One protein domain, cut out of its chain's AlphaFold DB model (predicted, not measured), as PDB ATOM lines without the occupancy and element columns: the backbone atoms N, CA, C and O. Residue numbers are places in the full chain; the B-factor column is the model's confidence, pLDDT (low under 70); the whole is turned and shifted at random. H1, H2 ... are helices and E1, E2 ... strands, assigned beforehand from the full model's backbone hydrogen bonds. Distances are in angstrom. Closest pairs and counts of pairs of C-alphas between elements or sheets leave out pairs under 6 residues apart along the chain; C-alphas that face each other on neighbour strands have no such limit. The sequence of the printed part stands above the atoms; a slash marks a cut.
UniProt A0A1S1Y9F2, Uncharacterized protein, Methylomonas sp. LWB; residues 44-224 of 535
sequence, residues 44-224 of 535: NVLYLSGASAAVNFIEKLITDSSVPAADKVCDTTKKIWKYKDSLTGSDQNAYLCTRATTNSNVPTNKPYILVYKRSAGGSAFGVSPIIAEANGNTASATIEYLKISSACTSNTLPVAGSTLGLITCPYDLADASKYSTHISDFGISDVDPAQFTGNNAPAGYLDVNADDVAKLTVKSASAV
ATOM      1  N   ASN A  44     -90.211 -27.598 -48.682       97.12
ATOM      2  CA  ASN A  44     -88.954 -28.184 -48.212       97.12
ATOM      3  C   ASN A  44     -87.806 -27.435 -48.900       97.12
ATOM      4  O   ASN A  44     -87.735 -27.438 -50.128       97.12
ATOM      5  N   VAL A  45     -86.953 -26.768 -48.124       97.00
ATOM      6  CA  VAL A  45     -85.821 -25.986 -48.638       97.00
ATOM      7  C   VAL A  45     -84.542 -26.762 -48.371       97.00
ATOM      8  O   VAL A  45     -84.343 -27.204 -47.245       97.00
ATOM      9  N   LEU A  46     -83.719 -26.935 -49.402       97.19
ATOM     10  CA  LEU A  46     -82.480 -27.699 -49.354       97.19
ATOM     11  C   LEU A  46     -81.329 -26.877 -49.943       97.19
ATOM     12  O   LEU A  46     -81.481 -26.279 -51.010       97.19
ATOM     13  N   TYR A  47     -80.180 -26.888 -49.284       97.88
ATOM     14  CA  TYR A  47     -78.964 -26.174 -49.652       97.88
ATOM     15  C   TYR A  47     -77.879 -27.167 -50.077       97.88
ATOM     16  O   TYR A  47     -77.347 -27.917 -49.263       97.88
ATOM     17  N   LEU A  48     -77.560 -27.170 -51.372       97.75
ATOM     18  CA  LEU A  48     -76.512 -27.985 -51.977       97.75
ATOM     19  C   LEU A  48     -75.347 -27.098 -52.424       97.75
ATOM     20  O   LEU A  48     -75.522 -26.212 -53.265       97.75
ATOM     21  N   SER A  49     -74.138 -27.387 -51.956       96.00
ATOM     22  CA  SER A  49     -72.910 -26.734 -52.418       96.00
ATOM     23  C   SER A  49     -71.998 -27.692 -53.180       96.00
ATOM     24  O   SER A  49     -72.081 -28.910 -53.041       96.00
ATOM     25  N   GLY A  50     -71.099 -27.153 -54.001       94.19
ATOM     26  CA  GLY A  50     -69.987 -27.924 -54.550       94.19
ATOM     27  C   GLY A  50     -69.897 -27.905 -56.069       94.19
ATOM     28  O   GLY A  50     -70.239 -26.908 -56.701       94.19
ATOM     29  N   ALA A  51     -69.448 -29.016 -56.653       90.19
ATOM     30  CA  ALA A  51     -69.036 -29.169 -58.050       90.19
ATOM     31  C   ALA A  51     -69.843 -28.315 -59.045       90.19
ATOM     32  O   ALA A  51     -71.071 -28.428 -59.144       90.19
ATOM     33  N   SER A  52     -69.143 -27.459 -59.795       84.38
ATOM     34  CA  SER A  52     -69.746 -26.632 -60.847       84.38
ATOM     35  C   SER A  52     -70.013 -27.415 -62.132       84.38
ATOM     36  O   SER A  52     -70.932 -27.066 -62.867       84.38
ATOM     37  N   ALA A  53     -69.279 -28.507 -62.367       76.62
ATOM     38  CA  ALA A  53     -69.595 -29.462 -63.426       76.62
ATOM     39  C   ALA A  53     -71.000 -30.069 -63.201       76.62
ATOM     40  O   ALA A  53     -71.882 -30.073 -64.058       76.62
ATOM     41  N   ALA A  54     -71.321 -30.399 -61.951       83.50
ATOM     42  CA  ALA A  54     -72.611 -30.986 -61.628       83.50
ATOM     43  C   ALA A  54     -73.830 -30.035 -61.727       83.50
ATOM     44  O   ALA A  54     -74.943 -30.468 -61.442       83.50
ATOM     45  N   VAL A  55     -73.690 -28.766 -62.137       84.62
ATOM     46  CA  VAL A  55     -74.842 -27.849 -62.294       84.62
ATOM     47  C   VAL A  55     -75.850 -28.384 -63.298       84.62
ATOM     48  O   VAL A  55     -77.020 -28.543 -62.960       84.62
ATOM     49  N   ASN A  56     -75.391 -28.708 -64.509       83.00
ATOM     50  CA  ASN A  56     -76.266 -29.213 -65.568       83.00
ATOM     51  C   ASN A  56     -76.878 -30.564 -65.188       83.00
ATOM     52  O   ASN A  56     -78.006 -30.869 -65.569       83.00
ATOM     53  N   PHE A  57     -76.121 -31.367 -64.442       85.81
ATOM     54  CA  PHE A  57     -76.564 -32.642 -63.904       85.81
ATOM     55  C   PHE A  57     -77.719 -32.462 -62.903       85.81
ATOM     56  O   PHE A  57     -78.787 -33.037 -63.100       85.81
ATOM     57  N   ILE A  58     -77.550 -31.607 -61.888       90.19
ATOM     58  CA  ILE A  58     -78.583 -31.321 -60.882       90.19
ATOM     59  C   ILE A  58     -79.802 -30.641 -61.515       90.19
ATOM     60  O   ILE A  58     -80.934 -31.020 -61.223       90.19
ATOM     61  N   GLU A  59     -79.591 -29.675 -62.411       91.25
ATOM     62  CA  GLU A  59     -80.678 -29.003 -63.125       91.25
ATOM     63  C   GLU A  59     -81.533 -30.001 -63.894       91.25
ATOM     64  O   GLU A  59     -82.751 -30.028 -63.731       91.25
ATOM     65  N   LYS A  60     -80.919 -30.853 -64.716       89.06
ATOM     66  CA  LYS A  60     -81.676 -31.832 -65.492       89.06
ATOM     67  C   LYS A  60     -82.314 -32.903 -64.604       89.06
ATOM     68  O   LYS A  60     -83.450 -33.268 -64.863       89.06
ATOM     69  N   LEU A  61     -81.662 -33.358 -63.530       90.31
ATOM     70  CA  LEU A  61     -82.288 -34.279 -62.567       90.31
ATOM     71  C   LEU A  61     -83.619 -33.724 -62.025       90.31
ATOM     72  O   LEU A  61     -84.579 -34.462 -61.814       90.31
ATOM     73  N   ILE A  62     -83.669 -32.411 -61.805       92.19
ATOM     74  CA  ILE A  62     -84.838 -31.700 -61.282       92.19
ATOM     75  C   ILE A  62     -85.860 -31.399 -62.388       92.19
ATOM     76  O   ILE A  62     -87.063 -31.429 -62.139       92.19
ATOM     77  N   THR A  63     -85.407 -31.072 -63.598       91.25
ATOM     78  CA  THR A  63     -86.243 -30.415 -64.616       91.25
ATOM     79  C   THR A  63     -86.569 -31.279 -65.830       91.25
ATOM     80  O   THR A  63     -87.531 -30.988 -66.542       91.25
ATOM     81  N   ASP A  64     -85.805 -32.340 -66.082       88.94
ATOM     82  CA  ASP A  64     -85.912 -33.129 -67.302       88.94
ATOM     83  C   ASP A  64     -87.101 -34.095 -67.230       88.94
ATOM     84  O   ASP A  64     -87.224 -34.953 -66.352       88.94
ATOM     85  N   SER A  65     -88.017 -33.952 -68.186       88.94
ATOM     86  CA  SER A  65     -89.211 -34.791 -68.277       88.94
ATOM     87  C   SER A  65     -88.909 -36.265 -68.570       88.94
ATOM     88  O   SER A  65     -89.751 -37.109 -68.238       88.94
ATOM     89  N   SER A  66     -87.727 -36.560 -69.130       88.94
ATOM     90  CA  SER A  66     -87.263 -37.905 -69.488       88.94
ATOM     91  C   SER A  66     -86.734 -38.721 -68.304       88.94
ATOM     92  O   SER A  66     -86.623 -39.940 -68.421       88.94
ATOM     93  N   VAL A  67     -86.476 -38.087 -67.154       90.75
ATOM     94  CA  VAL A  67     -86.164 -38.794 -65.902       90.75
ATOM     95  C   VAL A  67     -87.310 -39.765 -65.569       90.75
ATOM     96  O   VAL A  67     -88.474 -39.353 -65.607       90.75
ATOM     97  N   PRO A  68     -87.038 -41.041 -65.238       90.56
ATOM     98  CA  PRO A  68     -88.084 -42.003 -64.899       90.56
ATOM     99  C   PRO A  68     -88.962 -41.535 -63.738       90.56
ATOM    100  O   PRO A  68     -88.490 -40.937 -62.776       90.56
ATOM    101  N   ALA A  69     -90.261 -41.844 -63.790       91.38
ATOM    102  CA  ALA A  69     -91.225 -41.366 -62.794       91.38
ATOM    103  C   ALA A  69     -90.878 -41.774 -61.347       91.38
ATOM    104  O   ALA A  69     -91.177 -41.018 -60.422       91.38
ATOM    105  N   ALA A  70     -90.238 -42.933 -61.159       91.88
ATOM    106  CA  ALA A  70     -89.798 -43.421 -59.853       91.88
ATOM    107  C   ALA A  70     -88.624 -42.618 -59.262       91.88
ATOM    108  O   ALA A  70     -88.466 -42.612 -58.046       91.88
ATOM    109  N   ASP A  71     -87.867 -41.901 -60.099       93.31
ATOM    110  CA  ASP A  71     -86.660 -41.146 -59.730       93.31
ATOM    111  C   ASP A  71     -86.865 -39.623 -59.804       93.31
ATOM    112  O   ASP A  71     -86.005 -38.837 -59.411       93.31
ATOM    113  N   LYS A  72     -88.031 -39.157 -60.270       93.31
ATOM    114  CA  LYS A  72     -88.348 -37.722 -60.292       93.31
ATOM    115  C   LYS A  72     -88.367 -37.155 -58.876       93.31
ATOM    116  O   LYS A  72     -89.032 -37.693 -57.995       93.31
ATOM    117  N   VAL A  73     -87.688 -36.031 -58.667       94.69
ATOM    118  CA  VAL A  73     -87.818 -35.232 -57.433       94.69
ATOM    119  C   VAL A  73     -88.945 -34.206 -57.589       94.69
ATOM    120  O   VAL A  73     -89.759 -34.020 -56.683       94.69
ATOM    121  N   CYS A  74     -89.041 -33.604 -58.775       94.88
ATOM    122  CA  CYS A  74     -90.077 -32.649 -59.153       94.88
ATOM    123  C   CYS A  74     -91.090 -33.255 -60.127       94.88
ATOM    124  O   CYS A  74     -90.737 -34.040 -61.009       94.88
ATOM    125  N   ASP A  75     -92.350 -32.846 -60.010       93.50
ATOM    126  CA  ASP A  75     -93.369 -33.146 -61.011       93.50
ATOM    127  C   ASP A  75     -93.157 -32.268 -62.253       93.50
ATOM    128  O   ASP A  75     -93.572 -31.109 -62.306       93.50
ATOM    129  N   THR A  76     -92.513 -32.835 -63.272       91.25
ATOM    130  CA  THR A  76     -92.225 -32.147 -64.538       91.25
ATOM    131  C   THR A  76     -93.461 -31.899 -65.402       91.25
ATOM    132  O   THR A  76     -93.357 -31.201 -66.404       91.25
ATOM    133  N   THR A  77     -94.644 -32.391 -65.014       90.50
ATOM    134  CA  THR A  77     -95.919 -32.011 -65.651       90.50
ATOM    135  C   THR A  77     -96.481 -30.691 -65.117       90.50
ATOM    136  O   THR A  77     -97.464 -30.177 -65.653       90.50
ATOM    137  N   LYS A  78     -95.866 -30.124 -64.072       91.94
ATOM    138  CA  LYS A  78     -96.212 -28.835 -63.452       91.94
ATOM    139  C   LYS A  78     -95.186 -27.765 -63.819       91.94
ATOM    140  O   LYS A  78     -94.215 -28.033 -64.526       91.94
ATOM    141  N   LYS A  79     -95.418 -26.521 -63.391       92.19
ATOM    142  CA  LYS A  79     -94.443 -25.446 -63.602       92.19
ATOM    143  C   LYS A  79     -93.233 -25.645 -62.690       92.19
ATOM    144  O   LYS A  79     -93.370 -25.996 -61.518       92.19
ATOM    145  N   ILE A  80     -92.054 -25.383 -63.246       94.88
ATOM    146  CA  ILE A  80     -90.780 -25.379 -62.527       94.88
ATOM    147  C   ILE A  80     -90.110 -24.031 -62.762       94.88
ATOM    148  O   ILE A  80     -90.109 -23.519 -63.885       94.88
ATOM    149  N   TRP A  81     -89.544 -23.463 -61.704       96.25
ATOM    150  CA  TRP A  81     -88.869 -22.173 -61.727       96.25
ATOM    151  C   TRP A  81     -87.385 -22.347 -61.434       96.25
ATOM    152  O   TRP A  81     -87.019 -22.978 -60.445       96.25
ATOM    153  N   LYS A  82     -86.543 -21.758 -62.279       96.81
ATOM    154  CA  LYS A  82     -85.101 -21.630 -62.109       96.81
ATOM    155  C   LYS A  82     -84.760 -20.191 -61.745       96.81
ATOM    156  O   LYS A  82     -85.077 -19.262 -62.489       96.81
ATOM    157  N   TYR A  83     -84.049 -20.032 -60.642       97.56
ATOM    158  CA  TYR A  83     -83.410 -18.790 -60.232       97.56
ATOM    159  C   TYR A  83     -81.924 -18.863 -60.581       97.56
ATOM    160  O   TYR A  83     -81.308 -19.916 -60.403       97.56
ATOM    161  N   LYS A  84     -81.344 -17.762 -61.058       95.62
ATOM    162  CA  LYS A  84     -79.905 -17.636 -61.328       95.62
ATOM    163  C   LYS A  84     -79.353 -16.291 -60.866       95.62
ATOM    164  O   LYS A  84     -80.103 -15.316 -60.801       95.62
ATOM    165  N   ASP A  85     -78.061 -16.232 -60.569       94.12
ATOM    166  CA  ASP A  85     -77.374 -14.975 -60.275       94.12
ATOM    167  C   ASP A  85     -77.257 -14.055 -61.499       94.12
ATOM    168  O   ASP A  85     -77.289 -14.495 -62.649       94.12
ATOM    169  N   SER A  86     -77.114 -12.756 -61.242       92.25
ATOM    170  CA  SER A  86     -76.953 -11.729 -62.272       92.25
ATOM    171  C   SER A  86     -75.525 -11.570 -62.803       92.25
ATOM    172  O   SER A  86     -75.354 -10.879 -63.802       92.25
ATOM    173  N   LEU A  87     -74.510 -12.133 -62.135       84.38
ATOM    174  CA  LEU A  87     -73.100 -11.925 -62.497       84.38
ATOM    175  C   LEU A  87     -72.643 -12.909 -63.573       84.38
ATOM    176  O   LEU A  87     -72.200 -12.518 -64.648       84.38
ATOM    177  N   THR A  88     -72.781 -14.195 -63.280       76.88
ATOM    178  CA  THR A  88     -72.343 -15.311 -64.126       76.88
ATOM    179  C   THR A  88     -73.530 -16.051 -64.733       76.88
ATOM    180  O   THR A  88     -73.438 -16.602 -65.828       76.88
ATOM    181  N   GLY A  89     -74.666 -16.066 -64.028       81.81
ATOM    182  CA  GLY A  89     -75.841 -16.854 -64.389       81.81
ATOM    183  C   GLY A  89     -75.725 -18.350 -64.089       81.81
ATOM    184  O   GLY A  89     -76.671 -19.084 -64.397       81.81
ATOM    185  N   SER A  90     -74.617 -18.815 -63.505       81.19
ATOM    186  CA  SER A  90     -74.331 -20.239 -63.265       81.19
ATOM    187  C   SER A  90     -73.708 -20.561 -61.905       81.19
ATOM    188  O   SER A  90     -73.724 -21.724 -61.494       81.19
ATOM    189  N   ASP A  91     -73.163 -19.573 -61.200       86.69
ATOM    190  CA  ASP A  91     -72.480 -19.784 -59.920       86.69
ATOM    191  C   ASP A  91     -73.449 -20.036 -58.777       86.69
ATOM    192  O   ASP A  91     -73.129 -20.776 -57.842       86.69
ATOM    193  N   GLN A  92     -74.634 -19.438 -58.858       92.50
ATOM    194  CA  GLN A  92     -75.690 -19.606 -57.879       92.50
ATOM    195  C   GLN A  92     -77.005 -19.867 -58.601       92.50
ATOM    196  O   GLN A  92     -77.516 -19.029 -59.350       92.50
ATOM    197  N   ASN A  93     -77.586 -21.037 -58.367       95.44
ATOM    198  CA  ASN A  93     -78.885 -21.399 -58.909       95.44
ATOM    199  C   ASN A  93     -79.830 -21.850 -57.802       95.44
ATOM    200  O   ASN A  93     -79.404 -22.297 -56.740       95.44
ATOM    201  N   ALA A  94     -81.127 -21.764 -58.059       97.31
ATOM    202  CA  ALA A  94     -82.115 -22.456 -57.252       97.31
ATOM    203  C   ALA A  94     -83.262 -22.960 -58.121       97.31
ATOM    204  O   ALA A  94     -83.561 -22.368 -59.159       97.31
ATOM    205  N   TYR A  95     -83.915 -24.031 -57.685       97.44
ATOM    206  CA  TYR A  95     -85.006 -24.658 -58.418       97.44
ATOM    207  C   TYR A  95     -86.210 -24.851 -57.508       97.44
ATOM    208  O   TYR A  95     -86.106 -25.552 -56.503       97.44
ATOM    209  N   LEU A  96     -87.338 -24.236 -57.863       97.50
ATOM    210  CA  LEU A  96     -88.607 -24.365 -57.152       97.50
ATOM    211  C   LEU A  96     -89.590 -25.184 -57.988       97.50
ATOM    212  O   LEU A  96     -89.844 -24.864 -59.154       97.50
ATOM    213  N   CYS A  97     -90.174 -26.214 -57.384       96.25
ATOM    214  CA  CYS A  97     -91.109 -27.100 -58.064       96.25
ATOM    215  C   CYS A  97     -92.158 -27.700 -57.120       96.25
ATOM    216  O   CYS A  97     -92.011 -27.716 -55.895       96.25
ATOM    217  N   THR A  98     -93.208 -28.260 -57.722       95.38
ATOM    218  CA  THR A  98     -94.104 -29.198 -57.035       95.38
ATOM    219  C   THR A  98     -93.406 -30.546 -56.894       95.38
ATOM    220  O   THR A  98     -92.788 -31.018 -57.851       95.38
ATOM    221  N   ARG A  99     -93.505 -31.182 -55.723       94.88
ATOM    222  CA  ARG A  99     -92.898 -32.501 -55.499       94.88
ATOM    223  C   ARG A  99     -93.486 -33.562 -56.431       94.88
ATOM    224  O   ARG A  99     -94.696 -33.588 -56.659       94.88
ATOM    225  N   ALA A 100     -92.658 -34.493 -56.891       94.75
ATOM    226  CA  ALA A 100     -93.141 -35.675 -57.593       94.75
ATOM    227  C   ALA A 100     -93.847 -36.626 -56.613       94.75
ATOM    228  O   ALA A 100     -93.259 -37.076 -55.629       94.75
ATOM    229  N   THR A 101     -95.106 -36.973 -56.878       93.56
ATOM    230  CA  THR A 101     -95.842 -37.974 -56.080       93.56
ATOM    231  C   THR A 101     -95.544 -39.409 -56.507       93.56
ATOM    232  O   THR A 101     -95.902 -40.342 -55.795       93.56
ATOM    233  N   THR A 102     -94.913 -39.590 -57.667       93.06
ATOM    234  CA  THR A 102     -94.544 -40.891 -58.242       93.06
ATOM    235  C   THR A 102     -93.287 -41.494 -57.619       93.06
ATOM    236  O   THR A 102     -93.086 -42.699 -57.721       93.06
ATOM    237  N   ASN A 103     -92.465 -40.682 -56.948       93.94
ATOM    238  CA  ASN A 103     -91.265 -41.123 -56.249       93.94
ATOM    239  C   ASN A 103     -91.540 -41.236 -54.741       93.94
ATOM    240  O   ASN A 103     -91.643 -40.233 -54.031       93.94
ATOM    241  N   SER A 104     -91.628 -42.464 -54.226       93.38
ATOM    242  CA  SER A 104     -91.889 -42.732 -52.801       93.38
ATOM    243  C   SER A 104     -90.762 -42.279 -51.863       93.38
ATOM    244  O   SER A 104     -90.977 -42.156 -50.647       93.38
ATOM    245  N   ASN A 105     -89.566 -42.029 -52.408       92.69
ATOM    246  CA  ASN A 105     -88.415 -41.545 -51.653       92.69
ATOM    247  C   ASN A 105     -88.497 -40.040 -51.382       92.69
ATOM    248  O   ASN A 105     -87.869 -39.578 -50.438       92.69
ATOM    249  N   VAL A 106     -89.320 -39.278 -52.108       96.12
ATOM    250  CA  VAL A 106     -89.545 -37.852 -51.832       96.12
ATOM    251  C   VAL A 106     -90.483 -37.699 -50.618       96.12
ATOM    252  O   VAL A 106     -91.487 -38.415 -50.519       96.12
ATOM    253  N   PRO A 107     -90.187 -36.820 -49.639       95.81
ATOM    254  CA  PRO A 107     -91.048 -36.646 -48.471       95.81
ATOM    255  C   PRO A 107     -92.414 -36.057 -48.848       95.81
ATOM    256  O   PRO A 107     -92.563 -35.330 -49.829       95.81
ATOM    257  N   THR A 108     -93.436 -36.384 -48.053       95.62
ATOM    258  CA  THR A 108     -94.832 -36.014 -48.340       95.62
ATOM    259  C   THR A 108     -95.375 -34.896 -47.458       95.62
ATOM    260  O   THR A 108     -96.525 -34.499 -47.625       95.62
ATOM    261  N   ASN A 109     -94.563 -34.410 -46.516       95.19
ATOM    262  CA  ASN A 109     -94.923 -33.419 -45.501       95.19
ATOM    263  C   ASN A 109     -95.276 -32.044 -46.088       95.19
ATOM    264  O   ASN A 109     -96.057 -31.313 -45.487       95.19
ATOM    265  N   LYS A 110     -94.705 -31.691 -47.242       95.12
ATOM    266  CA  LYS A 110     -94.884 -30.391 -47.890       95.12
ATOM    267  C   LYS A 110     -95.069 -30.563 -49.402       95.12
ATOM    268  O   LYS A 110     -94.466 -31.472 -49.972       95.12
ATOM    269  N   PRO A 111     -95.910 -29.751 -50.063       94.56
ATOM    270  CA  PRO A 111     -96.171 -29.878 -51.498       94.56
ATOM    271  C   PRO A 111     -95.022 -29.388 -52.392       94.56
ATOM    272  O   PRO A 111     -94.914 -29.865 -53.524       94.56
ATOM    273  N   TYR A 112     -94.171 -28.474 -51.915       96.19
ATOM    274  CA  TYR A 112     -93.133 -27.840 -52.734       96.19
ATOM    275  C   TYR A 112     -91.721 -28.185 -52.278       96.19
ATOM    276  O   TYR A 112     -91.472 -28.483 -51.106       96.19
ATOM    277  N   ILE A 113     -90.793 -28.111 -53.225       97.38
ATOM    278  CA  ILE A 113     -89.362 -28.297 -53.010       97.38
ATOM    279  C   ILE A 113     -88.635 -27.094 -53.603       97.38
ATOM    280  O   ILE A 113     -88.896 -26.720 -54.747       97.38
ATOM    281  N   LEU A 114     -87.719 -26.520 -52.827       97.75
ATOM    282  CA  LEU A 114     -86.761 -25.514 -53.263       97.75
ATOM    283  C   LEU A 114     -85.349 -26.048 -53.029       97.75
ATOM    284  O   LEU A 114     -84.950 -26.239 -51.884       97.75
ATOM    285  N   VAL A 115     -84.595 -26.276 -54.101       97.81
ATOM    286  CA  VAL A 115     -83.190 -26.690 -54.015       97.81
ATOM    287  C   VAL A 115     -82.310 -25.523 -54.421       97.81
ATOM    288  O   VAL A 115     -82.317 -25.136 -55.588       97.81
ATOM    289  N   TYR A 116     -81.542 -24.981 -53.485       97.81
ATOM    290  CA  TYR A 116     -80.432 -24.085 -53.776       97.81
ATOM    291  C   TYR A 116     -79.216 -24.901 -54.205       97.81
ATOM    292  O   TYR A 116     -78.854 -25.873 -53.547       97.81
ATOM    293  N   LYS A 117     -78.564 -24.488 -55.292       95.81
ATOM    294  CA  LYS A 117     -77.292 -25.029 -55.767       95.81
ATOM    295  C   LYS A 117     -76.259 -23.909 -55.853       95.81
ATOM    296  O   LYS A 117     -76.325 -23.071 -56.752       95.81
ATOM    297  N   ARG A 118     -75.271 -23.948 -54.962       93.88
ATOM    298  CA  ARG A 118     -74.053 -23.135 -55.047       93.88
ATOM    299  C   ARG A 118     -72.974 -23.896 -55.807       93.88
ATOM    300  O   ARG A 118     -72.664 -25.044 -55.481       93.88
ATOM    301  N   SER A 119     -72.393 -23.245 -56.801       90.00
ATOM    302  CA  SER A 119     -71.348 -23.785 -57.681       90.00
ATOM    303  C   SER A 119     -70.059 -22.979 -57.642       90.00
ATOM    304  O   SER A 119     -69.005 -23.505 -58.006       90.00
ATOM    305  N   ALA A 120     -70.138 -21.733 -57.164       85.31
ATOM    306  CA  ALA A 120     -68.977 -20.918 -56.831       85.31
ATOM    307  C   ALA A 120     -67.992 -21.709 -55.953       85.31
ATOM    308  O   ALA A 120     -68.410 -22.437 -55.046       85.31
ATOM    309  N   GLY A 121     -66.694 -21.590 -56.245       82.00
ATOM    310  CA  GLY A 121     -65.609 -22.285 -55.543       82.00
ATOM    311  C   GLY A 121     -65.517 -23.801 -55.784       82.00
ATOM    312  O   GLY A 121     -64.613 -24.457 -55.275       82.00
ATOM    313  N   GLY A 122     -66.422 -24.382 -56.579       88.50
ATOM    314  CA  GLY A 122     -66.319 -25.765 -57.033       88.50
ATOM    315  C   GLY A 122     -66.444 -26.812 -55.923       88.50
ATOM    316  O   GLY A 122     -67.100 -26.615 -54.906       88.50
ATOM    317  N   SER A 123     -65.862 -27.980 -56.170       94.56
ATOM    318  CA  SER A 123     -66.098 -29.205 -55.406       94.56
ATOM    319  C   SER A 123     -65.636 -29.137 -53.951       94.56
ATOM    320  O   SER A 123     -66.308 -29.694 -53.086       94.56
ATOM    321  N   ALA A 124     -64.580 -28.379 -53.652       93.81
ATOM    322  CA  ALA A 124     -64.136 -28.169 -52.280       93.81
ATOM    323  C   ALA A 124     -65.193 -27.462 -51.421       93.81
ATOM    324  O   ALA A 124     -65.348 -27.793 -50.252       93.81
ATOM    325  N   PHE A 125     -66.018 -26.576 -51.989       92.94
ATOM    326  CA  PHE A 125     -67.150 -25.995 -51.254       92.94
ATOM    327  C   PHE A 125     -68.283 -26.994 -50.994       92.94
ATOM    328  O   PHE A 125     -69.127 -26.750 -50.135       92.94
ATOM    329  N   GLY A 126     -68.297 -28.130 -51.692       95.38
ATOM    330  CA  GLY A 126     -69.128 -29.282 -51.353       95.38
ATOM    331  C   GLY A 126     -68.546 -30.120 -50.213       95.38
ATOM    332  O   GLY A 126     -69.192 -31.062 -49.777       95.38
ATOM    333  N   VAL A 127     -67.331 -29.835 -49.741       96.56
ATOM    334  CA  VAL A 127     -66.606 -30.662 -48.766       96.56
ATOM    335  C   VAL A 127     -66.246 -29.852 -47.523       96.56
ATOM    336  O   VAL A 127     -66.719 -30.152 -46.428       96.56
ATOM    337  N   SER A 128     -65.453 -28.796 -47.680       94.94
ATOM    338  CA  SER A 128     -64.858 -28.047 -46.574       94.94
ATOM    339  C   SER A 128     -65.885 -27.382 -45.647       94.94
ATOM    340  O   SER A 128     -65.701 -27.488 -44.436       94.94
ATOM    341  N   PRO A 129     -66.989 -26.766 -46.125       95.06
ATOM    342  CA  PRO A 129     -68.024 -26.233 -45.233       95.06
ATOM    343  C   PRO A 129     -68.728 -27.314 -44.398       95.06
ATOM    344  O   PRO A 129     -69.069 -27.080 -43.243       95.06
ATOM    345  N   ILE A 130     -68.893 -28.519 -44.949       96.69
ATOM    346  CA  ILE A 130     -69.531 -29.647 -44.253       96.69
ATOM    347  C   ILE A 130     -68.601 -30.200 -43.171       96.69
ATOM    348  O   ILE A 130     -69.029 -30.491 -42.058       96.69
ATOM    349  N   ILE A 131     -67.305 -30.294 -43.471       96.50
ATOM    350  CA  ILE A 131     -66.282 -30.637 -42.475       96.50
ATOM    351  C   ILE A 131     -66.211 -29.561 -41.387       96.50
ATOM    352  O   ILE A 131     -66.125 -29.888 -40.205       96.50
ATOM    353  N   ALA A 132     -66.276 -28.280 -41.760       95.12
ATOM    354  CA  ALA A 132     -66.286 -27.183 -40.801       95.12
ATOM    355  C   ALA A 132     -67.478 -27.286 -39.839       95.12
ATOM    356  O   ALA A 132     -67.289 -27.114 -38.634       95.12
ATOM    357  N   GLU A 133     -68.666 -27.637 -40.340       95.62
ATOM    358  CA  GLU A 133     -69.839 -27.910 -39.506       95.62
ATOM    359  C   GLU A 133     -69.579 -29.075 -38.545       95.62
ATOM    360  O   GLU A 133     -69.730 -28.916 -37.332       95.62
ATOM    361  N   ALA A 134     -69.105 -30.209 -39.071       96.12
ATOM    362  CA  ALA A 134     -68.797 -31.406 -38.287       96.12
ATOM    363  C   ALA A 134     -67.734 -31.157 -37.200       96.12
ATOM    364  O   ALA A 134     -67.717 -31.833 -36.171       96.12
ATOM    365  N   ASN A 135     -66.859 -30.172 -37.416       95.31
ATOM    366  CA  ASN A 135     -65.823 -29.739 -36.479       95.31
ATOM    367  C   ASN A 135     -66.288 -28.637 -35.511       95.31
ATOM    368  O   ASN A 135     -65.485 -28.132 -34.726       95.31
ATOM    369  N   GLY A 136     -67.562 -28.240 -35.553       94.50
ATOM    370  CA  GLY A 136     -68.120 -27.183 -34.707       94.50
ATOM    371  C   GLY A 136     -67.699 -25.763 -35.105       94.50
ATOM    372  O   GLY A 136     -67.990 -24.810 -34.380       94.50
ATOM    373  N   ASN A 137     -67.044 -25.585 -36.256       94.00
ATOM    374  CA  ASN A 137     -66.688 -24.279 -36.804       94.00
ATOM    375  C   ASN A 137     -67.840 -23.727 -37.660       94.00
ATOM    376  O   ASN A 137     -67.811 -23.732 -38.891       94.00
ATOM    377  N   THR A 138     -68.861 -23.215 -36.976       90.94
ATOM    378  CA  THR A 138     -70.069 -22.650 -37.599       90.94
ATOM    379  C   THR A 138     -69.788 -21.465 -38.526       90.94
ATOM    380  O   THR A 138     -70.510 -21.279 -39.505       90.94
ATOM    381  N   ALA A 139     -68.729 -20.690 -38.265       91.25
ATOM    382  CA  ALA A 139     -68.344 -19.556 -39.101       91.25
ATOM    383  C   ALA A 139     -67.877 -20.009 -40.492       91.25
ATOM    384  O   ALA A 139     -68.335 -19.464 -41.488       91.25
ATOM    385  N   SER A 140     -67.023 -21.035 -40.569       90.94
ATOM    386  CA  SER A 140     -66.558 -21.591 -41.850       90.94
ATOM    387  C   SER A 140     -67.569 -22.544 -42.509       90.94
ATOM    388  O   SER A 140     -67.469 -22.798 -43.707       90.94
ATOM    389  N   ALA A 141     -68.536 -23.066 -41.747       94.19
ATOM    390  CA  ALA A 141     -69.636 -23.885 -42.266       94.19
ATOM    391  C   ALA A 141     -70.715 -23.067 -42.991       94.19
ATOM    392  O   ALA A 141     -71.423 -23.576 -43.861       94.19
ATOM    393  N   THR A 142     -70.854 -21.801 -42.608       95.75
ATOM    394  CA  THR A 142     -71.879 -20.892 -43.117       95.75
ATOM    395  C   THR A 142     -71.366 -20.197 -44.376       95.75
ATOM    396  O   THR A 142     -70.419 -19.419 -44.305       95.75
ATOM    397  N   ILE A 143     -71.996 -20.455 -45.523       95.12
ATOM    398  CA  ILE A 143     -71.570 -19.938 -46.834       95.12
ATOM    399  C   ILE A 143     -72.706 -19.217 -47.563       95.12
ATOM    400  O   ILE A 143     -73.881 -19.347 -47.210       95.12
ATOM    401  N   GLU A 144     -72.367 -18.447 -48.594       95.44
ATOM    402  CA  GLU A 144     -73.306 -17.603 -49.333       95.44
ATOM    403  C   GLU A 144     -74.078 -18.379 -50.401       95.44
ATOM    404  O   GLU A 144     -73.501 -19.066 -51.249       95.44
ATOM    405  N   TYR A 145     -75.388 -18.170 -50.416       96.88
ATOM    406  CA  TYR A 145     -76.335 -18.658 -51.407       96.88
ATOM    407  C   TYR A 145     -77.091 -17.494 -52.050       96.88
ATOM    408  O   TYR A 145     -77.162 -16.387 -51.501       96.88
ATOM    409  N   LEU A 146     -77.686 -17.756 -53.220       96.44
ATOM    410  CA  LEU A 146     -78.544 -16.792 -53.907       96.44
ATOM    411  C   LEU A 146     -79.657 -16.299 -52.981       96.44
ATOM    412  O   LEU A 146     -80.414 -17.100 -52.439       96.44
ATOM    413  N   LYS A 147     -79.823 -14.982 -52.864       96.19
ATOM    414  CA  LYS A 147     -80.961 -14.421 -52.143       96.19
ATOM    415  C   LYS A 147     -82.159 -14.278 -53.074       96.19
ATOM    416  O   LYS A 147     -82.204 -13.374 -53.908       96.19
ATOM    417  N   ILE A 148     -83.163 -15.131 -52.896       95.69
ATOM    418  CA  ILE A 148     -84.446 -14.984 -53.590       95.69
ATOM    419  C   ILE A 148     -85.288 -13.938 -52.852       95.69
ATOM    420  O   ILE A 148     -85.596 -14.089 -51.672       95.69
ATOM    421  N   SER A 149     -85.635 -12.849 -53.537       93.00
ATOM    422  CA  SER A 149     -86.411 -11.738 -52.976       93.00
ATOM    423  C   SER A 149     -87.199 -11.003 -54.062       93.00
ATOM    424  O   SER A 149     -87.080 -11.315 -55.246       93.00
ATOM    425  N   SER A 150     -87.957  -9.975 -53.674       91.94
ATOM    426  CA  SER A 150     -88.660  -9.086 -54.609       91.94
ATOM    427  C   SER A 150     -87.733  -8.277 -55.526       91.94
ATOM    428  O   SER A 150     -88.210  -7.681 -56.484       91.94
ATOM    429  N   ALA A 151     -86.421  -8.254 -55.260       93.75
ATOM    430  CA  ALA A 151     -85.432  -7.644 -56.151       93.75
ATOM    431  C   ALA A 151     -85.096  -8.524 -57.373       93.75
ATOM    432  O   ALA A 151     -84.424  -8.064 -58.295       93.75
ATOM    433  N   CYS A 152     -85.526  -9.789 -57.387       96.62
ATOM    434  CA  CYS A 152     -85.358 -10.657 -58.545       96.62
ATOM    435  C   CYS A 152     -86.277 -10.231 -59.700       96.62
ATOM    436  O   CYS A 152     -87.353  -9.678 -59.497       96.62
ATOM    437  N   THR A 153     -85.863 -10.524 -60.929       96.75
ATOM    438  CA  THR A 153     -86.599 -10.182 -62.150       96.75
ATOM    439  C   THR A 153     -87.007 -11.450 -62.890       96.75
ATOM    440  O   THR A 153     -86.155 -12.272 -63.228       96.75
ATOM    441  N   SER A 154     -88.304 -11.601 -63.169       95.19
ATOM    442  CA  SER A 154     -88.815 -12.672 -64.030       95.19
ATOM    443  C   SER A 154     -88.446 -12.389 -65.487       95.19
ATOM    444  O   SER A 154     -88.828 -11.363 -66.049       95.19
ATOM    445  N   ASN A 155     -87.671 -13.282 -66.097       94.25
ATOM    446  CA  ASN A 155     -87.245 -13.189 -67.494       94.25
ATOM    447  C   ASN A 155     -88.126 -14.032 -68.419       94.25
ATOM    448  O   ASN A 155     -88.304 -13.703 -69.589       94.25
ATOM    449  N   THR A 156     -88.631 -15.161 -67.925       94.56
ATOM    450  CA  THR A 156     -89.451 -16.095 -68.704       94.56
ATOM    451  C   THR A 156     -90.469 -16.742 -67.784       94.56
ATOM    452  O   THR A 156     -90.104 -17.270 -66.736       94.56
ATOM    453  N   LEU A 157     -91.745 -16.713 -68.170       91.75
ATOM    454  CA  LEU A 157     -92.799 -17.395 -67.423       91.75
ATOM    455  C   LEU A 157     -92.796 -18.895 -67.748       91.75
ATOM    456  O   LEU A 157     -92.641 -19.257 -68.918       91.75
ATOM    457  N   PRO A 158     -92.999 -19.775 -66.753       92.00
ATOM    458  CA  PRO A 158     -93.036 -21.200 -67.009       92.00
ATOM    459  C   PRO A 158     -94.303 -21.621 -67.746       92.00
ATOM    460  O   PRO A 158     -95.400 -21.111 -67.504       92.00
ATOM    461  N   VAL A 159     -94.151 -22.662 -68.559       89.25
ATOM    462  CA  VAL A 159     -95.247 -23.426 -69.156       89.25
ATOM    463  C   VAL A 159     -95.132 -24.856 -68.648       89.25
ATOM    464  O   VAL A 159     -94.100 -25.500 -68.835       89.25
ATOM    465  N   ALA A 160     -96.187 -25.346 -67.998       87.38
ATOM    466  CA  ALA A 160     -96.233 -26.689 -67.428       87.38
ATOM    467  C   ALA A 160     -95.880 -27.753 -68.486       87.38
ATOM    468  O   ALA A 160     -96.413 -27.716 -69.596       87.38
ATOM    469  N   GLY A 161     -94.958 -28.665 -68.161       83.06
ATOM    470  CA  GLY A 161     -94.519 -29.721 -69.082       83.06
ATOM    471  C   GLY A 161     -93.663 -29.273 -70.270       83.06
ATOM    472  O   GLY A 161     -93.364 -30.106 -71.120       83.06
ATOM    473  N   SER A 162     -93.284 -27.994 -70.365       85.00
ATOM    474  CA  SER A 162     -92.600 -27.465 -71.554       85.00
ATOM    475  C   SER A 162     -91.459 -26.511 -71.219       85.00
ATOM    476  O   SER A 162     -90.304 -26.786 -71.533       85.00
ATOM    477  N   THR A 163     -91.762 -25.370 -70.602       89.38
ATOM    478  CA  THR A 163     -90.815 -24.255 -70.482       89.38
ATOM    479  C   THR A 163     -90.537 -23.961 -69.018       89.38
ATOM    480  O   THR A 163     -91.462 -23.704 -68.247       89.38
ATOM    481  N   LEU A 164     -89.257 -23.968 -68.648       92.25
ATOM    482  CA  LEU A 164     -88.783 -23.514 -67.344       92.25
ATOM    483  C   LEU A 164     -89.039 -22.017 -67.165       92.25
ATOM    484  O   LEU A 164     -88.716 -21.213 -68.039       92.25
ATOM    485  N   GLY A 165     -89.578 -21.645 -66.008       94.75
ATOM    486  CA  GLY A 165     -89.629 -20.253 -65.590       94.75
ATOM    487  C   GLY A 165     -88.219 -19.796 -65.255       94.75
ATOM    488  O   GLY A 165     -87.525 -20.489 -64.517       94.75
ATOM    489  N   LEU A 166     -87.780 -18.662 -65.792       96.56
ATOM    490  CA  LEU A 166     -86.433 -18.145 -65.576       96.56
ATOM    491  C   LEU A 166     -86.498 -16.831 -64.811       96.56
ATOM    492  O   LEU A 166     -87.148 -15.887 -65.258       96.56
ATOM    493  N   ILE A 167     -85.789 -16.773 -63.688       97.50
ATOM    494  CA  ILE A 167     -85.701 -15.607 -62.816       97.50
ATOM    495  C   ILE A 167     -84.229 -15.277 -62.583       97.50
ATOM    496  O   ILE A 167     -83.444 -16.142 -62.195       97.50
ATOM    497  N   THR A 168     -83.855 -14.020 -62.788       97.75
ATOM    498  CA  THR A 168     -82.515 -13.519 -62.466       97.75
ATOM    499  C   THR A 168     -82.577 -12.727 -61.170       97.75
ATOM    500  O   THR A 168     -83.365 -11.790 -61.049       97.75
ATOM    501  N   CYS A 169     -81.752 -13.093 -60.197       97.19
ATOM    502  CA  CYS A 169     -81.648 -12.412 -58.916       97.19
ATOM    503  C   CYS A 169     -80.330 -11.628 -58.838       97.19
ATOM    504  O   CYS A 169     -79.289 -12.168 -59.226       97.19
ATOM    505  N   PRO A 170     -80.349 -10.380 -58.331       96.31
ATOM    506  CA  PRO A 170     -79.125  -9.650 -58.031       96.31
ATOM    507  C   PRO A 170     -78.228 -10.468 -57.105       96.31
ATOM    508  O   PRO A 170     -78.699 -11.000 -56.101       96.31
ATOM    509  N   TYR A 171     -76.946 -10.548 -57.436       94.44
ATOM    510  CA  TYR A 171     -75.946 -11.241 -56.633       94.44
ATOM    511  C   TYR A 171     -74.635 -10.466 -56.672       94.44
ATOM    512  O   TYR A 171     -74.250  -9.959 -57.723       94.44
ATOM    513  N   ASP A 172     -73.984 -10.346 -55.522       92.00
ATOM    514  CA  ASP A 172     -72.690  -9.688 -55.363       92.00
ATOM    515  C   ASP A 172     -72.121 -10.075 -53.997       92.00
ATOM    516  O   ASP A 172     -72.754  -9.815 -52.975       92.00
ATOM    517  N   LEU A 173     -70.945 -10.700 -53.966       89.31
ATOM    518  CA  LEU A 173     -70.300 -11.081 -52.706       89.31
ATOM    519  C   LEU A 173     -69.803  -9.866 -51.909       89.31
ATOM    520  O   LEU A 173     -69.606  -9.980 -50.702       89.31
ATOM    521  N   ALA A 174     -69.639  -8.700 -52.541       93.56
ATOM    522  CA  ALA A 174     -69.274  -7.464 -51.853       93.56
ATOM    523  C   ALA A 174     -70.472  -6.774 -51.170       93.56
ATOM    524  O   ALA A 174     -70.282  -5.837 -50.394       93.56
ATOM    525  N   ASP A 175     -71.703  -7.224 -51.436       94.12
ATOM    526  CA  ASP A 175     -72.932  -6.615 -50.932       94.12
ATOM    527  C   ASP A 175     -73.816  -7.658 -50.230       94.12
ATOM    528  O   ASP A 175     -74.609  -8.372 -50.848       94.12
ATOM    529  N   ALA A 176     -73.732  -7.688 -48.896       94.56
ATOM    530  CA  ALA A 176     -74.510  -8.579 -48.029       94.56
ATOM    531  C   ALA A 176     -76.036  -8.447 -48.179       94.56
ATOM    532  O   ALA A 176     -76.784  -9.308 -47.711       94.56
ATOM    533  N   SER A 177     -76.538  -7.402 -48.845       94.88
ATOM    534  CA  SER A 177     -77.962  -7.299 -49.161       94.88
ATOM    535  C   SER A 177     -78.400  -8.219 -50.309       94.88
ATOM    536  O   SER A 177     -79.604  -8.485 -50.411       94.88
ATOM    537  N   LYS A 178     -77.463  -8.743 -51.117       95.25
ATOM    538  CA  LYS A 178     -77.705  -9.530 -52.346       95.25
ATOM    539  C   LYS A 178     -77.428 -11.033 -52.219       95.25
ATOM    540  O   LYS A 178     -77.652 -11.781 -53.169       95.25
ATOM    541  N   TYR A 179     -77.000 -11.506 -51.055       96.25
ATOM    542  CA  TYR A 179     -76.886 -12.934 -50.754       96.25
ATOM    543  C   TYR A 179     -77.492 -13.261 -49.388       96.25
ATOM    544  O   TYR A 179     -77.809 -12.375 -48.591       96.25
ATOM    545  N   SER A 180     -77.712 -14.546 -49.139       96.00
ATOM    546  CA  SER A 180     -78.113 -15.079 -47.836       96.00
ATOM    547  C   SER A 180     -77.135 -16.162 -47.423       96.00
ATOM    548  O   SER A 180     -76.687 -16.933 -48.268       96.00
ATOM    549  N   THR A 181     -76.797 -16.230 -46.141       97.06
ATOM    550  CA  THR A 181     -75.836 -17.210 -45.641       97.06
ATOM    551  C   THR A 181     -76.535 -18.399 -44.998       97.06
ATOM    552  O   THR A 181     -77.471 -18.233 -44.217       97.06
ATOM    553  N   HIS A 182     -76.086 -19.604 -45.338       96.62
ATOM    554  CA  HIS A 182     -76.638 -20.859 -44.835       96.62
ATOM    555  C   HIS A 182     -75.537 -21.909 -44.681       96.62
ATOM    556  O   HIS A 182     -74.538 -21.893 -45.401       96.62
ATOM    557  N   ILE A 183     -75.741 -22.838 -43.750       96.25
ATOM    558  CA  ILE A 183     -74.992 -24.095 -43.724       96.25
ATOM    559  C   ILE A 183     -75.580 -24.993 -44.814       96.25
ATOM    560  O   ILE A 183     -76.794 -25.029 -45.005       96.25
ATOM    561  N   SER A 184     -74.712 -25.662 -45.567       96.88
ATOM    562  CA  SER A 184     -75.146 -26.556 -46.644       96.88
ATOM    563  C   SER A 184     -75.656 -27.862 -46.051       96.88
ATOM    564  O   SER A 184     -74.970 -28.447 -45.220       96.88
ATOM    565  N   ASP A 185     -76.809 -28.346 -46.509       97.81
ATOM    566  CA  ASP A 185     -77.373 -29.606 -46.015       97.81
ATOM    567  C   ASP A 185     -76.551 -30.818 -46.471       97.81
ATOM    568  O   ASP A 185     -76.462 -31.854 -45.811       97.81
ATOM    569  N   PHE A 186     -75.972 -30.700 -47.661       97.62
ATOM    570  CA  PHE A 186     -75.092 -31.680 -48.266       97.62
ATOM    571  C   PHE A 186     -74.295 -31.022 -49.390       97.62
ATOM    572  O   PHE A 186     -74.586 -29.909 -49.837       97.62
ATOM    573  N   GLY A 187     -73.279 -31.727 -49.856       97.06
ATOM    574  CA  GLY A 187     -72.374 -31.258 -50.881       97.06
ATOM    575  C   GLY A 187     -72.173 -32.291 -51.966       97.06
ATOM    576  O   GLY A 187     -72.440 -33.479 -51.773       97.06
ATOM    577  N   ILE A 188     -71.702 -31.817 -53.111       96.06
ATOM    578  CA  ILE A 188     -71.359 -32.630 -54.272       96.06
ATOM    579  C   ILE A 188     -69.935 -32.325 -54.727       96.06
ATOM    580  O   ILE A 188     -69.520 -31.165 -54.767       96.06
ATOM    581  N   SER A 189     -69.174 -33.351 -55.081       95.69
ATOM    582  CA  SER A 189     -67.788 -33.214 -55.515       95.69
ATOM    583  C   SER A 189     -67.472 -34.173 -56.654       95.69
ATOM    584  O   SER A 189     -67.904 -35.315 -56.635       95.69
ATOM    585  N   ASP A 190     -66.688 -33.726 -57.637       94.38
ATOM    586  CA  ASP A 190     -66.247 -34.569 -58.764       94.38
ATOM    587  C   ASP A 190     -65.320 -35.727 -58.337       94.38
ATOM    588  O   ASP A 190     -65.146 -36.681 -59.089       94.38
ATOM    589  N   VAL A 191     -64.727 -35.625 -57.145       95.44
ATOM    590  CA  VAL A 191     -63.846 -36.617 -56.509       95.44
ATOM    591  C   VAL A 191     -64.187 -36.743 -55.027       95.44
ATOM    592  O   VAL A 191     -64.841 -35.867 -54.463       95.44
ATOM    593  N   ASP A 192     -63.733 -37.798 -54.359       95.62
ATOM    594  CA  ASP A 192     -64.008 -37.977 -52.934       95.62
ATOM    595  C   ASP A 192     -63.373 -36.888 -52.043       95.62
ATOM    596  O   ASP A 192     -62.370 -36.277 -52.420       95.62
ATOM    597  N   PRO A 193     -63.924 -36.638 -50.836       96.06
ATOM    598  CA  PRO A 193     -63.449 -35.574 -49.949       96.06
ATOM    599  C   PRO A 193     -61.950 -35.598 -49.622       96.06
ATOM    600  O   PRO A 193     -61.363 -34.534 -49.444       96.06
ATOM    601  N   ALA A 194     -61.319 -36.778 -49.567       95.06
ATOM    602  CA  ALA A 194     -59.909 -36.907 -49.192       95.06
ATOM    603  C   ALA A 194     -58.951 -36.267 -50.209       95.06
ATOM    604  O   ALA A 194     -57.779 -36.067 -49.905       95.06
ATOM    605  N   GLN A 195     -59.437 -35.941 -51.409       95.00
ATOM    606  CA  GLN A 195     -58.614 -35.378 -52.474       95.00
ATOM    607  C   GLN A 195     -58.348 -33.879 -52.328       95.00
ATOM    608  O   GLN A 195     -57.491 -33.356 -53.037       95.00
ATOM    609  N   PHE A 196     -59.050 -33.178 -51.432       95.19
ATOM    610  CA  PHE A 196     -58.865 -31.742 -51.197       95.19
ATOM    611  C   PHE A 196     -57.782 -31.493 -50.137       95.19
ATOM    612  O   PHE A 196     -58.060 -31.074 -49.016       95.19
ATOM    613  N   THR A 197     -56.537 -31.772 -50.520       92.62
ATOM    614  CA  THR A 197     -55.302 -31.520 -49.756       92.62
ATOM    615  C   THR A 197     -54.226 -30.967 -50.695       92.62
ATOM    616  O   THR A 197     -54.274 -31.216 -51.907       92.62
ATOM    617  N   GLY A 198     -53.271 -30.193 -50.174       90.31
ATOM    618  CA  GLY A 198     -52.157 -29.658 -50.957       90.31
ATOM    619  C   GLY A 198     -52.629 -28.802 -52.137       90.31
ATOM    620  O   GLY A 198     -53.441 -27.896 -51.967       90.31
ATOM    621  N   ASN A 199     -52.163 -29.107 -53.354       89.81
ATOM    622  CA  ASN A 199     -52.506 -28.326 -54.555       89.81
ATOM    623  C   ASN A 199     -53.978 -28.453 -54.979       89.81
ATOM    624  O   ASN A 199     -54.429 -27.734 -55.868       89.81
ATOM    625  N   ASN A 200     -54.740 -29.361 -54.367       92.12
ATOM    626  CA  ASN A 200     -56.170 -29.497 -54.618       92.12
ATOM    627  C   ASN A 200     -57.023 -28.744 -53.594       92.12
ATOM    628  O   ASN A 200     -58.208 -28.521 -53.856       92.12
ATOM    629  N   ALA A 201     -56.463 -28.351 -52.448       89.88
ATOM    630  CA  ALA A 201     -57.184 -27.582 -51.445       89.88
ATOM    631  C   ALA A 201     -57.314 -26.111 -51.886       89.88
ATOM    632  O   ALA A 201     -56.335 -25.512 -52.341       89.88
ATOM    633  N   PRO A 202     -58.507 -25.499 -51.781       83.75
ATOM    634  CA  PRO A 202     -58.660 -24.079 -52.065       83.75
ATOM    635  C   PRO A 202     -57.897 -23.244 -51.033       83.75
ATOM    636  O   PRO A 202     -57.826 -23.589 -49.850       83.75
ATOM    637  N   ALA A 203     -57.364 -22.103 -51.471       80.69
ATOM    638  CA  ALA A 203     -56.679 -21.175 -50.581       80.69
ATOM    639  C   ALA A 203     -57.589 -20.754 -49.409       80.69
ATOM    640  O   ALA A 203     -58.772 -20.467 -49.590       80.69
ATOM    641  N   GLY A 204     -57.029 -20.710 -48.198       77.88
ATOM    642  CA  GLY A 204     -57.760 -20.325 -46.986       77.88
ATOM    643  C   GLY A 204     -58.570 -21.444 -46.322       77.88
ATOM    644  O   GLY A 204     -59.137 -21.210 -45.256       77.88
ATOM    645  N   TYR A 205     -58.590 -22.653 -46.888       79.75
ATOM    646  CA  TYR A 205     -59.160 -23.838 -46.249       79.75
ATOM    647  C   TYR A 205     -58.062 -24.789 -45.772       79.75
ATOM    648  O   TYR A 205     -56.963 -24.823 -46.320       79.75
ATOM    649  N   LEU A 206     -58.368 -25.543 -44.716       88.00
ATOM    650  CA  LEU A 206     -57.485 -26.591 -44.218       88.00
ATOM    651  C   LEU A 206     -57.567 -27.821 -45.121       88.00
ATOM    652  O   LEU A 206     -58.637 -28.147 -45.639       88.00
ATOM    653  N   ASP A 207     -56.439 -28.514 -45.236       92.94
ATOM    654  CA  ASP A 207     -56.360 -29.815 -45.886       92.94
ATOM    655  C   ASP A 207     -57.292 -30.823 -45.212       92.94
ATOM    656  O   ASP A 207     -57.304 -30.970 -43.985       92.94
ATOM    657  N   VAL A 208     -58.040 -31.554 -46.037       94.69
ATOM    658  CA  VAL A 208     -58.888 -32.647 -45.567       94.69
ATOM    659  C   VAL A 208     -58.013 -33.823 -45.139       94.69
ATOM    660  O   VAL A 208     -57.177 -34.305 -45.901       94.69
ATOM    661  N   ASN A 209     -58.232 -34.320 -43.922       93.75
ATOM    662  CA  ASN A 209     -57.550 -35.500 -43.383       93.75
ATOM    663  C   ASN A 209     -58.534 -36.654 -43.101       93.75
ATOM    664  O   ASN A 209     -59.748 -36.531 -43.266       93.75
ATOM    665  N   ALA A 210     -58.006 -37.800 -42.667       93.38
ATOM    666  CA  ALA A 210     -58.801 -39.003 -42.422       93.38
ATOM    667  C   ALA A 210     -59.875 -38.827 -41.327       93.38
ATOM    668  O   ALA A 210     -60.970 -39.374 -41.470       93.38
ATOM    669  N   ASP A 211     -59.599 -38.046 -40.276       95.56
ATOM    670  CA  ASP A 211     -60.555 -37.797 -39.188       95.56
ATOM    671  C   ASP A 211     -61.723 -36.926 -39.658       95.56
ATOM    672  O   ASP A 211     -62.847 -37.067 -39.171       95.56
ATOM    673  N   ASP A 212     -61.480 -36.030 -40.614       96.12
ATOM    674  CA  ASP A 212     -62.542 -35.250 -41.242       96.12
ATOM    675  C   ASP A 212     -63.433 -36.131 -42.116       96.12
ATOM    676  O   ASP A 212     -64.657 -36.082 -41.991       96.12
ATOM    677  N   VAL A 213     -62.839 -36.999 -42.941       95.25
ATOM    678  CA  VAL A 213     -63.594 -37.937 -43.790       95.25
ATOM    679  C   VAL A 213     -64.454 -38.883 -42.947       95.25
ATOM    680  O   VAL A 213     -65.597 -39.147 -43.313       95.25
ATOM    681  N   ALA A 214     -63.957 -39.341 -41.794       95.62
ATOM    682  CA  ALA A 214     -64.684 -40.242 -40.895       95.62
ATOM    683  C   ALA A 214     -65.979 -39.641 -40.310       95.62
ATOM    684  O   ALA A 214     -66.849 -40.386 -39.858       95.62
ATOM    685  N   LYS A 215     -66.140 -38.311 -40.329       96.44
ATOM    686  CA  LYS A 215     -67.361 -37.621 -39.868       96.44
ATOM    687  C   LYS A 215     -68.444 -37.566 -40.945       96.44
ATOM    688  O   LYS A 215     -69.615 -37.305 -40.643       96.44
ATOM    689  N   LEU A 216     -68.076 -37.797 -42.202       97.06
ATOM    690  CA  LEU A 216     -68.965 -37.651 -43.343       97.06
ATOM    691  C   LEU A 216     -69.626 -38.980 -43.702       97.06
ATOM    692  O   LEU A 216     -68.995 -40.034 -43.728       97.06
ATOM    693  N   THR A 217     -70.892 -38.912 -44.096       96.12
ATOM    694  CA  THR A 217     -71.464 -39.949 -44.948       96.12
ATOM    695  C   THR A 217     -71.155 -39.592 -46.396       96.12
ATOM    696  O   THR A 217     -71.679 -38.601 -46.897       96.12
ATOM    697  N   VAL A 218     -70.330 -40.398 -47.069       95.50
ATOM    698  CA  VAL A 218     -69.932 -40.192 -48.471       95.50
ATOM    699  C   VAL A 218     -70.582 -41.253 -49.355       95.50
ATOM    700  O   VAL A 218     -70.444 -42.450 -49.106       95.50
ATOM    701  N   LYS A 219     -71.296 -40.823 -50.396       93.94
ATOM    702  CA  LYS A 219     -71.984 -41.691 -51.357       93.94
ATOM    703  C   LYS A 219     -71.547 -41.355 -52.775       93.94
ATOM    704  O   LYS A 219     -71.847 -40.273 -53.272       93.94
ATOM    705  N   SER A 220     -70.887 -42.293 -53.443       92.31
ATOM    706  CA  SER A 220     -70.662 -42.204 -54.885       92.31
ATOM    707  C   SER A 220     -71.993 -42.340 -55.614       92.31
ATOM    708  O   SER A 220     -72.720 -43.299 -55.365       92.31
ATOM    709  N   ALA A 221     -72.304 -41.409 -56.509       88.44
ATOM    710  CA  ALA A 221     -73.529 -41.479 -57.308       88.44
ATOM    711  C   ALA A 221     -73.239 -41.789 -58.775       88.44
ATOM    712  O   ALA A 221     -73.910 -42.619 -59.381       88.44
ATOM    713  N   SER A 222     -72.214 -41.159 -59.347       91.94
ATOM    714  CA  SER A 222     -71.920 -41.274 -60.773       91.94
ATOM    715  C   SER A 222     -70.428 -41.351 -61.024       91.94
ATOM    716  O   SER A 222     -69.661 -40.669 -60.355       91.94
ATOM    717  N   ALA A 223     -70.009 -42.161 -61.988       94.44
ATOM    718  CA  ALA A 223     -68.699 -42.049 -62.604       94.44
ATOM    719  C   ALA A 223     -68.787 -41.012 -63.731       94.44
ATOM    720  O   ALA A 223     -69.502 -41.210 -64.717       94.44
ATOM    721  N   VAL A 224     -68.076 -39.900 -63.562       94.31
ATOM    722  CA  VAL A 224     -68.016 -38.795 -64.519       94.31
ATOM    723  C   VAL A 224     -66.809 -39.003 -65.419       94.31
ATOM    724  O   VAL A 224     -65.693 -39.176 -64.933       94.31
TER     725      VAL A 224
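What this domain is: This is residues 44 to 224 of the 535 residues of an uncharacterized protein of Methylomonas sp. LWB (UniProt A0A1S1Y9F2). A twisted sheet of seven strands forms a wall, with H1 lying along one of its faces and the short helix H2 beside E1 and E9 on the opposite face. A smaller two-stranded sheet, E5 and E8, packs on the end of the wall where E2 and E4 finish and E3 begins; H3 and H4 sit next to it, and E10 runs beyond the edge strand E9. The printed part has 181 residues, with five named helices and ten named strands in the order E1 H1 E2 E3 E4 H2 H3 H4 E5 E6 E7 E8 E9 H5 E10. The large sheet is mixed, in the order E6 E7 E2 E3 E4 E1 E9, and the small one is antiparallel. The class is mixed, helices and strands, with under half of the residues in named elements; the whole is compact, with a radius of gyration of the C-alphas of 16.7 A and spans of 47 by 38 by 30 A.

Where its parts are: E1, residues 44 to 50, begins at C-alpha 44 at (-88.954, -28.184, -48.212) and is 20.0 A long. H1, residues 54 to 63, is 14.0 A long. E2, residues 80 to 85, E3, residues 92 to 98, and E4, residues 112 to 118, measure 17.1 A, 20.8 A and 19.8 A. H2 is residues 123 to 126, H3 residues 128 to 134 and H4 residues 138 to 141. E5, residues 142 to 146, begins at C-alpha 142 at (-71.879, -20.892, -43.117). E6 is residues 153 to 156, E7 165 to 169, E8 179 to 183 and E9 186 to 189. H5 is residues 210 to 213. E10, residues 216 to 224, is 21.2 A long and ends at C-alpha 224 at (-68.016, -38.795, -64.519).

How they stand to each other: In the large sheet E2, E3 and E4 form a meander, each strand the antiparallel neighbour of the one before, with N 83 and O 94 at 2.8 A and N 95 and O 115 at 2.9 A. E4 and E1 are parallel, with N 48 and O 116 at 2.8 A. E1 and E9 are parallel, with N 188 and O 49 at 2.9 A. E7 and E2 are parallel, with N 84 and O 167 at 2.9 A. E6 and E7 are an antiparallel hairpin, with N 153 and O 168 at 2.8 A. E1, H1 and E2 form a split strand-helix-strand unit, two strands running the same way with a helix between them in the chain and E3 and E4 between them in the sheet; its crossover is right-handed. H1 and the sheet make two layers, a helix on one face of a sheet: its height over the sheet is 7.5 A, and it runs along the strands, at 9 degrees to E4 on the local plane. H2 is on the opposite face, only just above the sheet's level at a height of 4.4 A. E5 and E8 are antiparallel, with N 145 and O 180 at 2.8 A. The closest C-alphas of E3 and E5 are those of Gln 92 and Leu 146, 5.6 A apart. H3 only grazes the large sheet with residues 128 to 130; it touches H4, with the C-alphas of Pro 129 and Ala 141 closest at 4.1 A. H3 and H5 only just touch, with 3 pairs of C-alphas within 8 A, the closest those of Ile 131 and Asp 212 at 6.1 A. E10 bends by 58 degrees at residue 221, pairs with no named strand, and is near E9. In H1 and H3 every O i to N i+4 pair is within hydrogen-bond range; H2, H4 and H5 are too short for such a pair.

The domain as a whole: The two C-alphas farthest apart, those of Val 159 and Asp 211, are 48.0 A from each other. The printed part has no cut. The links H1 to E2, E3 to E4 and E9 to H5 are long, with 16, 13 and 20 residues. E8 runs on into E9 at 97 degrees across a break of 2 residues. The mean pLDDT of the printed part is 93.0, and no printed residue is under 70.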